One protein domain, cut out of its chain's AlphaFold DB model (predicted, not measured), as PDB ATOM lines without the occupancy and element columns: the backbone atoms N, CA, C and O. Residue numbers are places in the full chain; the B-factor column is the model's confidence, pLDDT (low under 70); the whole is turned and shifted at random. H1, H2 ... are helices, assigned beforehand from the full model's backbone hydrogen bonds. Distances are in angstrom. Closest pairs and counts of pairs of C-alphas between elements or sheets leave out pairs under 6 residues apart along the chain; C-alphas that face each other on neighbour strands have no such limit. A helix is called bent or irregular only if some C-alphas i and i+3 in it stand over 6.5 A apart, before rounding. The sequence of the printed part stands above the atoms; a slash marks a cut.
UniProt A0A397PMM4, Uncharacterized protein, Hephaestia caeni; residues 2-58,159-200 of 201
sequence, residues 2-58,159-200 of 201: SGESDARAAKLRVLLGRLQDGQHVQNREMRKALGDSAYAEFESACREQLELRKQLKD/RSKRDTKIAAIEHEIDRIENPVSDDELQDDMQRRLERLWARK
ATOM      1  N   SER A   2     142.804 110.280 124.334       57.28
ATOM      2  CA  SER A   2     143.895 110.051 125.318       57.28
ATOM      3  C   SER A   2     144.524 111.339 125.876       57.28
ATOM      4  O   SER A   2     144.735 111.463 127.075       57.28
ATOM      5  N   GLY A   3     144.767 112.348 125.029       63.19
ATOM      6  CA  GLY A   3     145.640 113.474 125.400       63.19
ATOM      7  C   GLY A   3     145.127 114.406 126.509       63.19
ATOM      8  O   GLY A   3     145.932 114.976 127.241       63.19
ATOM      9  N   GLU A   4     143.810 114.569 126.662       68.06
ATOM     10  CA  GLU A   4     143.233 115.418 127.718       68.06
ATOM     11  C   GLU A   4     143.301 114.737 129.095       68.06
ATOM     12  O   GLU A   4     143.651 115.372 130.095       68.06
ATOM     13  N   SER A   5     143.066 113.423 129.128       77.88
ATOM     14  CA  SER A   5     143.233 112.578 130.313       77.88
ATOM     15  C   SER A   5     144.695 112.528 130.765       77.88
ATOM     16  O   SER A   5     144.978 112.736 131.947       77.88
ATOM     17  N   ASP A   6     145.634 112.382 129.826       82.75
ATOM     18  CA  ASP A   6     147.074 112.347 130.113       82.75
ATOM     19  C   ASP A   6     147.583 113.676 130.699       82.75
ATOM     20  O   ASP A   6     148.319 113.699 131.694       82.75
ATOM     21  N   ALA A   7     147.145 114.809 130.138       88.31
ATOM     22  CA  ALA A   7     147.496 116.139 130.639       88.31
ATOM     23  C   ALA A   7     146.929 116.401 132.047       88.31
ATOM     24  O   ALA A   7     147.595 117.001 132.901       88.31
ATOM     25  N   ARG A   8     145.705 115.929 132.316       90.19
ATOM     26  CA  ARG A   8     145.077 116.017 133.638       90.19
ATOM     27  C   ARG A   8     145.809 115.152 134.666       90.19
ATOM     28  O   ARG A   8     146.116 115.656 135.749       90.19
ATOM     29  N   ALA A   9     146.171 113.917 134.318       91.12
ATOM     30  CA  ALA A   9     146.963 113.036 135.174       91.12
ATOM     31  C   ALA A   9     148.345 113.635 135.489       91.12
ATOM     32  O   ALA A   9     148.777 113.635 136.641       91.12
ATOM     33  N   ALA A  10     149.031 114.228 134.505       93.56
ATOM     34  CA  ALA A  10     150.303 114.920 134.733       93.56
ATOM     35  C   ALA A  10     150.169 116.054 135.765       93.56
ATOM     36  O   ALA A  10     150.974 116.161 136.693       93.56
ATOM     37  N   LYS A  11     149.109 116.865 135.661       94.19
ATOM     38  CA  LYS A  11     148.831 117.934 136.629       94.19
ATOM     39  C   LYS A  11     148.549 117.391 138.031       94.19
ATOM     40  O   LYS A  11     149.031 117.961 139.009       94.19
ATOM     41  N   LEU A  12     147.790 116.303 138.137       95.56
ATOM     42  CA  LEU A  12     147.504 115.643 139.411       95.56
ATOM     43  C   LEU A  12     148.782 115.100 140.067       95.56
ATOM     44  O   LEU A  12     148.983 115.342 141.255       95.56
ATOM     45  N   ARG A  13     149.698 114.490 139.302       95.94
ATOM     46  CA  ARG A  13     151.002 114.024 139.815       95.94
ATOM     47  C   ARG A  13     151.868 115.165 140.360       95.94
ATOM     48  O   ARG A  13     152.498 115.010 141.402       95.94
ATOM     49  N   VAL A  14     151.848 116.340 139.723       96.31
ATOM     50  CA  VAL A  14     152.538 117.535 140.253       96.31
ATOM     51  C   VAL A  14     151.947 117.964 141.600       96.31
ATOM     52  O   VAL A  14     152.688 118.269 142.534       96.31
ATOM     53  N   LEU A  15     150.616 117.984 141.729       95.75
ATOM     54  CA  LEU A  15     149.963 118.304 143.004       95.75
ATOM     55  C   LEU A  15     150.250 117.250 144.081       95.75
ATOM     56  O   LEU A  15     150.442 117.615 145.241       95.75
ATOM     57  N   LEU A  16     150.300 115.974 143.696       96.06
ATOM     58  CA  LEU A  16     150.637 114.860 144.575       96.06
ATOM     59  C   LEU A  16     152.051 115.011 145.144       96.06
ATOM     60  O   LEU A  16     152.204 115.003 146.363       96.06
ATOM     61  N   GLY A  17     153.050 115.247 144.287       96.12
ATOM     62  CA  GLY A  17     154.437 115.462 144.717       96.12
ATOM     63  C   GLY A  17     154.559 116.627 145.701       96.12
ATOM     64  O   GLY A  17     155.124 116.478 146.779       96.12
ATOM     65  N   ARG A  18     153.891 117.756 145.418       96.50
ATOM     66  CA  ARG A  18     153.846 118.903 146.344       96.50
ATOM     67  C   ARG A  18     153.274 118.528 147.711       96.50
ATOM     68  O   ARG A  18     153.793 118.969 148.733       96.50
ATOM     69  N   LEU A  19     152.196 117.745 147.752       95.12
ATOM     70  CA  LEU A  19     151.618 117.289 149.018       95.12
ATOM     71  C   LEU A  19     152.553 116.326 149.755       95.12
ATOM     72  O   LEU A  19     152.676 116.455 150.972       95.12
ATOM     73  N   GLN A  20     153.215 115.407 149.050       93.31
ATOM     74  CA  GLN A  20     154.189 114.468 149.621       93.31
ATOM     75  C   GLN A  20     155.408 115.199 150.208       93.31
ATOM     76  O   GLN A  20     155.831 114.880 151.318       93.31
ATOM     77  N   ASP A  21     155.857 116.278 149.563       95.56
ATOM     78  CA  ASP A  21     156.894 117.194 150.064       95.56
ATOM     79  C   ASP A  21     156.411 118.086 151.229       95.56
ATOM     80  O   ASP A  21     157.120 118.972 151.711       95.56
ATOM     81  N   GLY A  22     155.169 117.900 151.684       90.81
ATOM     82  CA  GLY A  22     154.573 118.646 152.788       90.81
ATOM     83  C   GLY A  22     154.079 120.048 152.421       90.81
ATOM     84  O   GLY A  22     153.608 120.766 153.311       90.81
ATOM     85  N   GLN A  23     154.126 120.435 151.144       93.88
ATOM     86  CA  GLN A  23     153.668 121.740 150.676       93.88
ATOM     87  C   GLN A  23     152.141 121.875 150.722       93.88
ATOM     88  O   GLN A  23     151.371 120.910 150.740       93.88
ATOM     89  N   HIS A  24     151.681 123.126 150.720       92.44
ATOM     90  CA  HIS A  24     150.260 123.435 150.683       92.44
ATOM     91  C   HIS A  24     149.715 123.417 149.246       92.44
ATOM     92  O   HIS A  24     150.255 124.076 148.355       92.44
ATOM     93  N   VAL A  25     148.591 122.724 149.048       93.75
ATOM     94  CA  VAL A  25     147.775 122.775 147.823       93.75
ATOM     95  C   VAL A  25     146.402 123.342 148.163       93.75
ATOM     96  O   VAL A  25     145.713 122.836 149.059       93.75
ATOM     97  N   GLN A  26     145.990 124.391 147.452       94.00
ATOM     98  CA  GLN A  26     144.710 125.054 147.694       94.00
ATOM     99  C   GLN A  26     143.533 124.199 147.211       94.00
ATOM    100  O   GLN A  26     143.598 123.534 146.181       94.00
ATOM    101  N   ASN A  27     142.399 124.275 147.912       92.88
ATOM    102  CA  ASN A  27     141.194 123.522 147.546       92.88
ATOM    103  C   ASN A  27     140.661 123.892 146.153       92.88
ATOM    104  O   ASN A  27     140.220 123.019 145.418       92.88
ATOM    105  N   ARG A  28     140.751 125.171 145.758       93.81
ATOM    106  CA  ARG A  28     140.347 125.628 144.418       93.81
ATOM    107  C   ARG A  28     141.236 125.051 143.316       93.81
ATOM    108  O   ARG A  28     140.740 124.710 142.248       93.81
ATOM    109  N   GLU A  29     142.539 124.972 143.569       93.69
ATOM    110  CA  GLU A  29     143.514 124.378 142.648       93.69
ATOM    111  C   GLU A  29     143.237 122.881 142.471       93.69
ATOM    112  O   GLU A  29     143.117 122.405 141.345       93.69
ATOM    113  N   MET A  30     143.028 122.180 143.587       93.38
ATOM    114  CA  MET A  30     142.681 120.763 143.610       93.38
ATOM    115  C   MET A  30     141.341 120.481 142.919       93.38
ATOM    116  O   MET A  30     141.283 119.588 142.084       93.38
ATOM    117  N   ARG A  31     140.294 121.279 143.170       94.75
ATOM    118  CA  ARG A  31     138.989 121.145 142.497       94.75
ATOM    119  C   ARG A  31     139.101 121.291 140.984       94.75
ATOM    120  O   ARG A  31     138.506 120.518 140.247       94.75
ATOM    121  N   LYS A  32     139.901 122.249 140.505       94.12
ATOM    122  CA  LYS A  32     140.140 122.420 139.065       94.12
ATOM    123  C   LYS A  32     140.864 121.229 138.432       94.12
ATOM    124  O   LYS A  32     140.680 120.998 137.247       94.12
ATOM    125  N   ALA A  33     141.728 120.537 139.174       93.12
ATOM    126  CA  ALA A  33     142.452 119.372 138.663       93.12
ATOM    127  C   ALA A  33     141.608 118.085 138.746       93.12
ATOM    128  O   ALA A  33     141.580 117.308 137.796       93.12
ATOM    129  N   LEU A  34     140.882 117.892 139.852       92.62
ATOM    130  CA  LEU A  34     140.001 116.747 140.085       92.62
ATOM    131  C   LEU A  34     138.672 116.826 139.330       92.62
ATOM    132  O   LEU A  34     138.044 115.798 139.133       92.62
ATOM    133  N   GLY A  35     138.219 117.997 138.890       92.75
ATOM    134  CA  GLY A  35     136.859 118.130 138.363       92.75
ATOM    135  C   GLY A  35     135.794 117.958 139.455       92.75
ATOM    136  O   GLY A  35     136.089 117.589 140.592       92.75
ATOM    137  N   ASP A  36     134.540 118.269 139.131       91.44
ATOM    138  CA  ASP A  36     133.495 118.385 140.157       91.44
ATOM    139  C   ASP A  36     133.099 117.040 140.787       91.44
ATOM    140  O   ASP A  36     132.889 116.993 141.996       91.44
ATOM    141  N   SER A  37     133.062 115.944 140.015       89.50
ATOM    142  CA  SER A  37     132.681 114.618 140.535       89.50
ATOM    143  C   SER A  37     133.690 114.090 141.558       89.50
ATOM    144  O   SER A  37     133.334 113.855 142.710       89.50
ATOM    145  N   ALA A  38     134.967 113.969 141.178       90.69
ATOM    146  CA  ALA A  38     136.000 113.464 142.087       90.69
ATOM    147  C   ALA A  38     136.250 114.424 143.264       90.69
ATOM    148  O   ALA A  38     136.587 114.002 144.370       90.69
ATOM    149  N   TYR A  39     136.035 115.731 143.070       94.00
ATOM    150  CA  TYR A  39     136.084 116.680 144.178       94.00
ATOM    151  C   TYR A  39     134.934 116.486 145.180       94.00
ATOM    152  O   TYR A  39     135.164 116.605 146.383       94.00
ATOM    153  N   ALA A  40     133.724 116.155 144.722       93.75
ATOM    154  CA  ALA A  40     132.601 115.848 145.608       93.75
ATOM    155  C   ALA A  40     132.854 114.574 146.438       93.75
ATOM    156  O   ALA A  40     132.562 114.552 147.635       93.75
ATOM    157  N   GLU A  41     133.468 113.548 145.839       90.56
ATOM    158  CA  GLU A  41     133.916 112.343 146.554       90.56
ATOM    159  C   GLU A  41     134.936 112.698 147.654       90.56
ATOM    160  O   GLU A  41     134.792 112.287 148.810       90.56
ATOM    161  N   PHE A  42     135.915 113.555 147.339       93.50
ATOM    162  CA  PHE A  42     136.862 114.088 148.323       93.50
ATOM    163  C   PHE A  42     136.173 114.857 149.466       93.50
ATOM    164  O   PHE A  42     136.554 114.704 150.631       93.50
ATOM    165  N   GLU A  43     135.164 115.683 149.170       94.31
ATOM    166  CA  GLU A  43     134.402 116.400 150.199       94.31
ATOM    167  C   GLU A  43     133.623 115.444 151.112       94.31
ATOM    168  O   GLU A  43     133.581 115.674 152.327       94.31
ATOM    169  N   SER A  44     133.062 114.360 150.565       91.88
ATOM    170  CA  SER A  44     132.416 113.305 151.355       91.88
ATOM    171  C   SER A  44     133.406 112.641 152.308       91.88
ATOM    172  O   SER A  44     133.178 112.634 153.518       91.88
ATOM    173  N   ALA A  45     134.562 112.204 151.796       90.06
ATOM    174  CA  ALA A  45     135.613 111.603 152.615       90.06
ATOM    175  C   ALA A  45     136.093 112.562 153.721       90.06
ATOM    176  O   ALA A  45     136.304 112.171 154.870       90.06
ATOM    177  N   CYS A  46     136.217 113.857 153.414       91.62
ATOM    178  CA  CYS A  46     136.538 114.882 154.407       91.62
ATOM    179  C   CYS A  46     135.455 115.023 155.492       91.62
ATOM    180  O   CYS A  46     135.787 115.261 156.655       91.62
ATOM    181  N   ARG A  47     134.172 114.883 155.143       91.88
ATOM    182  CA  ARG A  47     133.058 114.915 156.099       91.88
ATOM    183  C   ARG A  47     133.061 113.687 157.006       91.88
ATOM    184  O   ARG A  47     132.960 113.846 158.218       91.88
ATOM    185  N   GLU A  48     133.272 112.498 156.451       88.12
ATOM    186  CA  GLU A  48     133.436 111.258 157.222       88.12
ATOM    187  C   GLU A  48     134.581 111.388 158.233       88.12
ATOM    188  O   GLU A  48     134.423 111.105 159.417       88.12
ATOM    189  N   GLN A  49     135.713 111.943 157.798       89.12
ATOM    190  CA  GLN A  49     136.859 112.235 158.657       89.12
ATOM    191  C   GLN A  49     136.548 113.228 159.792       89.12
ATOM    192  O   GLN A  49     137.190 113.176 160.847       89.12
ATOM    193  N   LEU A  50     135.608 114.159 159.606       87.38
ATOM    194  CA  LEU A  50     135.144 115.053 160.672       87.38
ATOM    195  C   LEU A  50     134.223 114.329 161.655       87.38
ATOM    196  O   LEU A  50     134.363 114.539 162.860       87.38
ATOM    197  N   GLU A  51     133.328 113.472 161.169       85.31
ATOM    198  CA  GLU A  51     132.438 112.700 162.039       85.31
ATOM    199  C   GLU A  51     133.192 111.663 162.865       85.31
ATOM    200  O   GLU A  51     133.002 111.610 164.078       85.31
ATOM    201  N   LEU A  52     134.159 110.955 162.275       82.00
ATOM    202  CA  LEU A  52     135.049 110.057 163.020       82.00
ATOM    203  C   LEU A  52     135.785 110.794 164.150       82.00
ATOM    204  O   LEU A  52     135.924 110.286 165.261       82.00
ATOM    205  N   ARG A  53     136.223 112.038 163.907       82.62
ATOM    206  CA  ARG A  53     136.857 112.868 164.945       82.62
ATOM    207  C   ARG A  53     135.892 113.298 166.044       82.62
ATOM    208  O   ARG A  53     136.328 113.423 167.186       82.62
ATOM    209  N   LYS A  54     134.627 113.572 165.720       82.31
ATOM    210  CA  LYS A  54     133.598 113.903 166.718       82.31
ATOM    211  C   LYS A  54     133.273 112.688 167.578       82.31
ATOM    212  O   LYS A  54     133.314 112.809 168.794       82.31
ATOM    213  N   GLN A  55     133.082 111.524 166.960       75.81
ATOM    214  CA  GLN A  55     132.876 110.259 167.668       75.81
ATOM    215  C   GLN A  55     134.038 109.956 168.624       75.81
ATOM    216  O   GLN A  55     133.814 109.688 169.795       75.81
ATOM    217  N   LEU A  56     135.289 110.109 168.173       74.50
ATOM    218  CA  LEU A  56     136.471 109.951 169.035       74.50
ATOM    219  C   LEU A  56     136.571 111.001 170.156       74.50
ATOM    220  O   LEU A  56     137.255 110.767 171.156       74.50
ATOM    221  N   LYS A  57     135.953 112.176 169.982       76.31
ATOM    222  CA  LYS A  57     135.918 113.232 171.000       76.31
ATOM    223  C   LYS A  57     134.893 112.915 172.090       76.31
ATOM    224  O   LYS A  57     135.204 113.140 173.260       76.31
ATOM    225  N   ASP A  58     133.740 112.363 171.722       81.56
ATOM    226  CA  ASP A  58     132.705 111.882 172.647       81.56
ATOM    227  C   ASP A  58     133.069 110.496 173.196       81.56
ATOM    228  O   ASP A  58     132.397 109.490 172.981       81.56
ATOM    229  N   ARG A 159     142.739 110.154 159.077       84.56
ATOM    230  CA  ARG A 159     143.668 110.712 158.092       84.56
ATOM    231  C   ARG A 159     143.808 112.206 158.289       84.56
ATOM    232  O   ARG A 159     142.823 112.891 158.568       84.56
ATOM    233  N   SER A 160     145.006 112.763 158.137       87.75
ATOM    234  CA  SER A 160     145.157 114.218 158.149       87.75
ATOM    235  C   SER A 160     144.457 114.849 156.936       87.75
ATOM    236  O   SER A 160     144.115 114.181 155.957       87.75
ATOM    237  N   LYS A 161     144.259 116.176 156.967       88.62
ATOM    238  CA  LYS A 161     143.750 116.905 155.791       88.62
ATOM    239  C   LYS A 161     144.644 116.691 154.566       88.62
ATOM    240  O   LYS A 161     144.138 116.674 153.454       88.62
ATOM    241  N   ARG A 162     145.958 116.553 154.769       91.50
ATOM    242  CA  ARG A 162     146.922 116.290 153.697       91.50
ATOM    243  C   ARG A 162     146.744 114.876 153.153       91.50
ATOM    244  O   ARG A 162     146.590 114.736 151.951       91.50
ATOM    245  N   ASP A 163     146.659 113.877 154.024       90.69
ATOM    246  CA  ASP A 163     146.523 112.470 153.613       90.69
ATOM    247  C   ASP A 163     145.196 112.233 152.884       90.69
ATOM    248  O   ASP A 163     145.136 111.495 151.910       90.69
ATOM    249  N   THR A 164     144.131 112.925 153.302       92.44
ATOM    250  CA  THR A 164     142.834 112.877 152.604       92.44
ATOM    251  C   THR A 164     142.931 113.491 151.204       92.44
ATOM    252  O   THR A 164     142.290 113.010 150.274       92.44
ATOM    253  N   LYS A 165     143.754 114.537 151.024       94.38
ATOM    254  CA  LYS A 165     144.013 115.124 149.701       94.38
ATOM    255  C   LYS A 165     144.870 114.224 148.819       94.38
ATOM    256  O   LYS A 165     144.557 114.088 147.644       94.38
ATOM    257  N   ILE A 166     145.920 113.639 149.392       95.44
ATOM    258  CA  ILE A 166     146.797 112.670 148.727       95.44
ATOM    259  C   ILE A 166     145.954 111.509 148.202       95.44
ATOM    260  O   ILE A 166     145.927 111.295 146.999       95.44
ATOM    261  N   ALA A 167     145.156 110.878 149.069       93.31
ATOM    262  CA  ALA A 167     144.316 109.744 148.697       93.31
ATOM    263  C   ALA A 167     143.318 110.073 147.573       93.31
ATOM    264  O   ALA A 167     143.126 109.266 146.672       93.31
ATOM    265  N   ALA A 168     142.700 111.259 147.593       94.62
ATOM    266  CA  ALA A 168     141.787 111.671 146.526       94.62
ATOM    267  C   ALA A 168     142.499 111.892 145.183       94.62
ATOM    268  O   ALA A 168     141.942 111.595 144.131       94.62
ATOM    269  N   ILE A 169     143.724 112.423 145.211       95.00
ATOM    270  CA  ILE A 169     144.524 112.627 144.000       95.00
ATOM    271  C   ILE A 169     145.035 111.291 143.460       95.00
ATOM    272  O   ILE A 169     144.929 111.068 142.260       95.00
ATOM    273  N   GLU A 170     145.542 110.407 144.319       94.94
ATOM    274  CA  GLU A 170     145.982 109.058 143.942       94.94
ATOM    275  C   GLU A 170     144.837 108.254 143.327       94.94
ATOM    276  O   GLU A 170     145.001 107.694 142.250       94.94
ATOM    277  N   HIS A 171     143.660 108.276 143.956       92.50
ATOM    278  CA  HIS A 171     142.474 107.601 143.439       92.50
ATOM    279  C   HIS A 171     142.064 108.126 142.055       92.50
ATOM    280  O   HIS A 171     141.678 107.352 141.184       92.50
ATOM    281  N   GLU A 172     142.110 109.441 141.830       94.00
ATOM    282  CA  GLU A 172     141.743 109.994 140.523       94.00
ATOM    283  C   GLU A 172     142.809 109.727 139.456       94.00
ATOM    284  O   GLU A 172     142.465 109.513 138.298       94.00
ATOM    285  N   ILE A 173     144.092 109.711 139.827       93.50
ATOM    286  CA  ILE A 173     145.167 109.284 138.925       93.50
ATOM    287  C   ILE A 173     144.938 107.830 138.507       93.50
ATOM    288  O   ILE A 173     144.939 107.549 137.313       93.50
ATOM    289  N   ASP A 174     144.675 106.941 139.467       91.00
ATOM    290  CA  ASP A 174     144.401 105.526 139.208       91.00
ATOM    291  C   ASP A 174     143.176 105.344 138.303       91.00
ATOM    292  O   ASP A 174     143.254 104.650 137.299       91.00
ATOM    293  N   ARG A 175     142.080 106.068 138.561       89.25
ATOM    294  CA  ARG A 175     140.877 106.047 137.708       89.25
ATOM    295  C   ARG A 175     141.161 106.480 136.261       89.25
ATOM    296  O   ARG A 175     140.498 106.003 135.343       89.25
ATOM    297  N   ILE A 176     142.099 107.409 136.057       90.12
ATOM    298  CA  ILE A 176     142.492 107.891 134.724       90.12
ATOM    299  C   ILE A 176     143.444 106.906 134.028       90.12
ATOM    300  O   ILE A 176     143.308 106.691 132.826       90.12
ATOM    301  N   GLU A 177     144.418 106.356 134.755       88.38
ATOM    302  CA  GLU A 177     145.447 105.454 134.219       88.38
ATOM    303  C   GLU A 177     144.926 104.033 133.989       88.38
ATOM    304  O   GLU A 177     145.280 103.397 132.998       88.38
ATOM    305  N   ASN A 178     144.059 103.570 134.886       86.19
ATOM    306  CA  ASN A 178     143.451 102.249 134.901       86.19
ATOM    307  C   ASN A 178     141.925 102.398 134.784       86.19
ATOM    308  O   ASN A 178     141.194 102.099 135.735       86.19
ATOM    309  N   PRO A 179     141.408 102.899 133.644       79.81
ATOM    310  CA  PRO A 179     139.973 102.971 133.446       79.81
ATOM    311  C   PRO A 179     139.423 101.545 133.475       79.81
ATOM    312  O   PRO A 179     139.818 100.712 132.660       79.81
ATOM    313  N   VAL A 180     138.521 101.266 134.418       68.94
ATOM    314  CA  VAL A 180     137.783 100.001 134.433       68.94
ATOM    315  C   VAL A 180     137.096  99.877 133.080       68.94
ATOM    316  O   VAL A 180     136.282 100.728 132.716       68.94
ATOM    317  N   SER A 181     137.484  98.868 132.308       66.19
ATOM    318  CA  SER A 181     136.942  98.681 130.971       66.19
ATOM    319  C   SER A 181     135.499  98.175 131.069       66.19
ATOM    320  O   SER A 181     135.194  97.299 131.881       66.19
ATOM    321  N   ASP A 182     134.591  98.731 130.258       60.00
ATOM    322  CA  ASP A 182     133.186  98.286 130.217       60.00
ATOM    323  C   ASP A 182     133.085  96.780 129.910       60.00
ATOM    324  O   ASP A 182     132.191  96.101 130.418       60.00
ATOM    325  N   ASP A 183     134.050  96.247 129.155       64.81
ATOM    326  CA  ASP A 183     134.169  94.827 128.824       64.81
ATOM    327  C   ASP A 183     134.415  93.960 130.072       64.81
ATOM    328  O   ASP A 183     133.756  92.939 130.240       64.81
ATOM    329  N   GLU A 184     135.283  94.374 131.004       66.06
ATOM    330  CA  GLU A 184     135.530  93.633 132.253       66.06
ATOM    331  C   GLU A 184     134.313  93.637 133.188       66.06
ATOM    332  O   GLU A 184     134.026  92.633 133.846       66.06
ATOM    333  N   LEU A 185     133.561  94.741 133.230       67.12
ATOM    334  CA  LEU A 185     132.321  94.828 134.007       67.12
ATOM    335  C   LEU A 185     131.217  93.949 133.414       67.12
ATOM    336  O   LEU A 185     130.488  93.292 134.164       67.12
ATOM    337  N   GLN A 186     131.096  93.919 132.085       67.69
ATOM    338  CA  GLN A 186     130.144  93.053 131.393       67.69
ATOM    339  C   GLN A 186     130.491  91.577 131.584       67.69
ATOM    340  O   GLN A 186     129.596  90.797 131.914       67.69
ATOM    341  N   ASP A 187     131.769  91.212 131.481       76.06
ATOM    342  CA  ASP A 187     132.232  89.832 131.627       76.06
ATOM    343  C   ASP A 187     132.024  89.319 133.066       76.06
ATOM    344  O   ASP A 187     131.524  88.210 133.279       76.06
ATOM    345  N   ASP A 188     132.305  90.140 134.086       74.88
ATOM    346  CA  ASP A 188     132.082  89.758 135.488       74.88
ATOM    347  C   ASP A 188     130.582  89.695 135.840       74.88
ATOM    348  O   ASP A 188     130.130  88.816 136.588       74.88
ATOM    349  N   MET A 189     129.768  90.574 135.245       76.50
ATOM    350  CA  MET A 189     128.311  90.543 135.383       76.50
ATOM    351  C   MET A 189     127.694  89.321 134.680       76.50
ATOM    352  O   MET A 189     126.818  88.672 135.260       76.50
ATOM    353  N   GLN A 190     128.180  88.953 133.489       81.31
ATOM    354  CA  GLN A 190     127.790  87.727 132.782       81.31
ATOM    355  C   GLN A 190     128.154  86.482 133.590       81.31
ATOM    356  O   GLN A 190     127.283  85.649 133.839       81.31
ATOM    357  N   ARG A 191     129.378  86.396 134.122       86.69
ATOM    358  CA  ARG A 191     129.799  85.282 134.991       86.69
ATOM    359  C   ARG A 191     128.945  85.175 136.254       86.69
ATOM    360  O   ARG A 191     128.636  84.072 136.711       86.69
ATOM    361  N   ARG A 192     128.540  86.305 136.846       82.94
ATOM    362  CA  ARG A 192     127.609  86.318 137.990       82.94
ATOM    363  C   ARG A 192     126.215  85.828 137.605       82.94
ATOM    364  O   ARG A 192     125.631  85.056 138.366       82.94
ATOM    365  N   LEU A 193     125.696  86.234 136.447       86.56
ATOM    366  CA  LEU A 193     124.409  85.760 135.932       86.56
ATOM    367  C   LEU A 193     124.443  84.257 135.637       86.56
ATOM    368  O   LEU A 193     123.563  83.539 136.102       86.56
ATOM    369  N   GLU A 194     125.484  83.754 134.977       87.31
ATOM    370  CA  GLU A 194     125.656  82.323 134.701       87.31
ATOM    371  C   GLU A 194     125.693  81.484 135.984       87.31
ATOM    372  O   GLU A 194     125.021  80.459 136.078       87.31
ATOM    373  N   ARG A 195     126.396  81.949 137.026       86.06
ATOM    374  CA  ARG A 195     126.423  81.279 138.339       86.06
ATOM    375  C   ARG A 195     125.054  81.231 139.015       86.06
ATOM    376  O   ARG A 195     124.735  80.248 139.682       86.06
ATOM    377  N   LEU A 196     124.250  82.285 138.874       84.62
ATOM    378  CA  LEU A 196     122.890  82.323 139.416       84.62
ATOM    379  C   LEU A 196     121.944  81.400 138.644       84.62
ATOM    380  O   LEU A 196     121.085  80.768 139.256       84.62
ATOM    381  N   TRP A 197     122.120  81.292 137.327       78.31
ATOM    382  CA  TRP A 197     121.329  80.407 136.473       78.31
ATOM    383  C   TRP A 197     121.701  78.930 136.665       78.31
ATOM    384  O   TRP A 197     120.807  78.101 136.803       78.31
ATOM    385  N   ALA A 198     122.988  78.603 136.812       80.00
ATOM    386  CA  ALA A 198     123.468  77.247 137.101       80.00
ATOM    387  C   ALA A 198     123.023  76.708 138.474       80.00
ATOM    388  O   ALA A 198     123.013  75.505 138.696       80.00
ATOM    389  N   ARG A 199     122.653  77.592 139.407       71.94
ATOM    390  CA  ARG A 199     122.163  77.234 140.748       71.94
ATOM    391  C   ARG A 199     120.640  77.048 140.806       71.94
ATOM    392  O   ARG A 199     120.117  76.659 141.847       71.94
ATOM    393  N   LYS A 200     119.935  77.393 139.724       63.47
ATOM    394  CA  LYS A 200     118.469  77.366 139.612       63.47
ATOM    395  C   LYS A 200     117.955  76.258 138.676       63.47
ATOM    396  O   LYS A 200     116.740  76.110 138.568       63.47
TER     397      LYS A 200
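What this domain is: This is residues 2 to 58 and 159 to 200 of the 201 residues of an uncharacterized protein of Hephaestia caeni (UniProt A0A397PMM4). Two helices, H1 and H3, lie side by side and run opposite ways, and the sharply kinked H2 packs on both; H4 sticks out from this body as a free arm. The printed part has 99 residues with four named helices, H1, H2, H3 and H4 along the chain, and no named strand, an all-helix class. The whole is loose, with a radius of gyration of the C-alphas of 18.2 A, and its outline is flat, spanning 55 by 47 by 22 A.

Where its parts are: H1, residues 2 to 20, begins at C-alpha 2 (143.895, 110.051, 125.318) and is 26.8 A long from first to last C-alpha. H2, residues 27 to 57, measures 26.1 A; it is irregular, with C-alphas 33 and 36 9.1 A apart, and has a kink of 129 degrees near residue 36. H3, residues 161 to 177, measures 24.5 A. H4, residues 182 to 198, measures 24.2 A and ends at C-alpha 198 (123.468, 77.247, 137.101).

How they stand to each other: H1 and H3 touch at a shallow tilt of 23 degrees, opposite ways; their closest C-alphas, of Ala 9 and Ile 173, are 5.6 A apart. H1, with residues 8 to 15 alone, touches residues 30 to 34 of H2, closest at the C-alphas of Leu 12 and Ala 33, 6.3 A apart. H2, with residues 34 to 46 alone, touches H3, closest at the C-alphas of Phe 42 and Ala 168, 5.8 A apart. H4 is apart from H1, H2 and H3. Every O i to N i+4 pair is within hydrogen-bond range in H1, H3 and H4; in H2, 24 of 27 are.

The domain as a whole: Residues 178 to 200, of which 182 to 198 belong to H4, stand free; the body without them spans 49 by 26 by 20 A. The C-alphas of Gln 23 and Lys 200, the two farthest apart, are 57.7 A apart. Residues 59 to 158 are not printed, and C-alphas 58 and 159 are 18.3 A apart across the cut. The link H1 to H2 is short and the link H3 to H4 is tight. The mean pLDDT of the printed part is 86.5; residues 2 to 4, 180 to 186 and 200 are under 70.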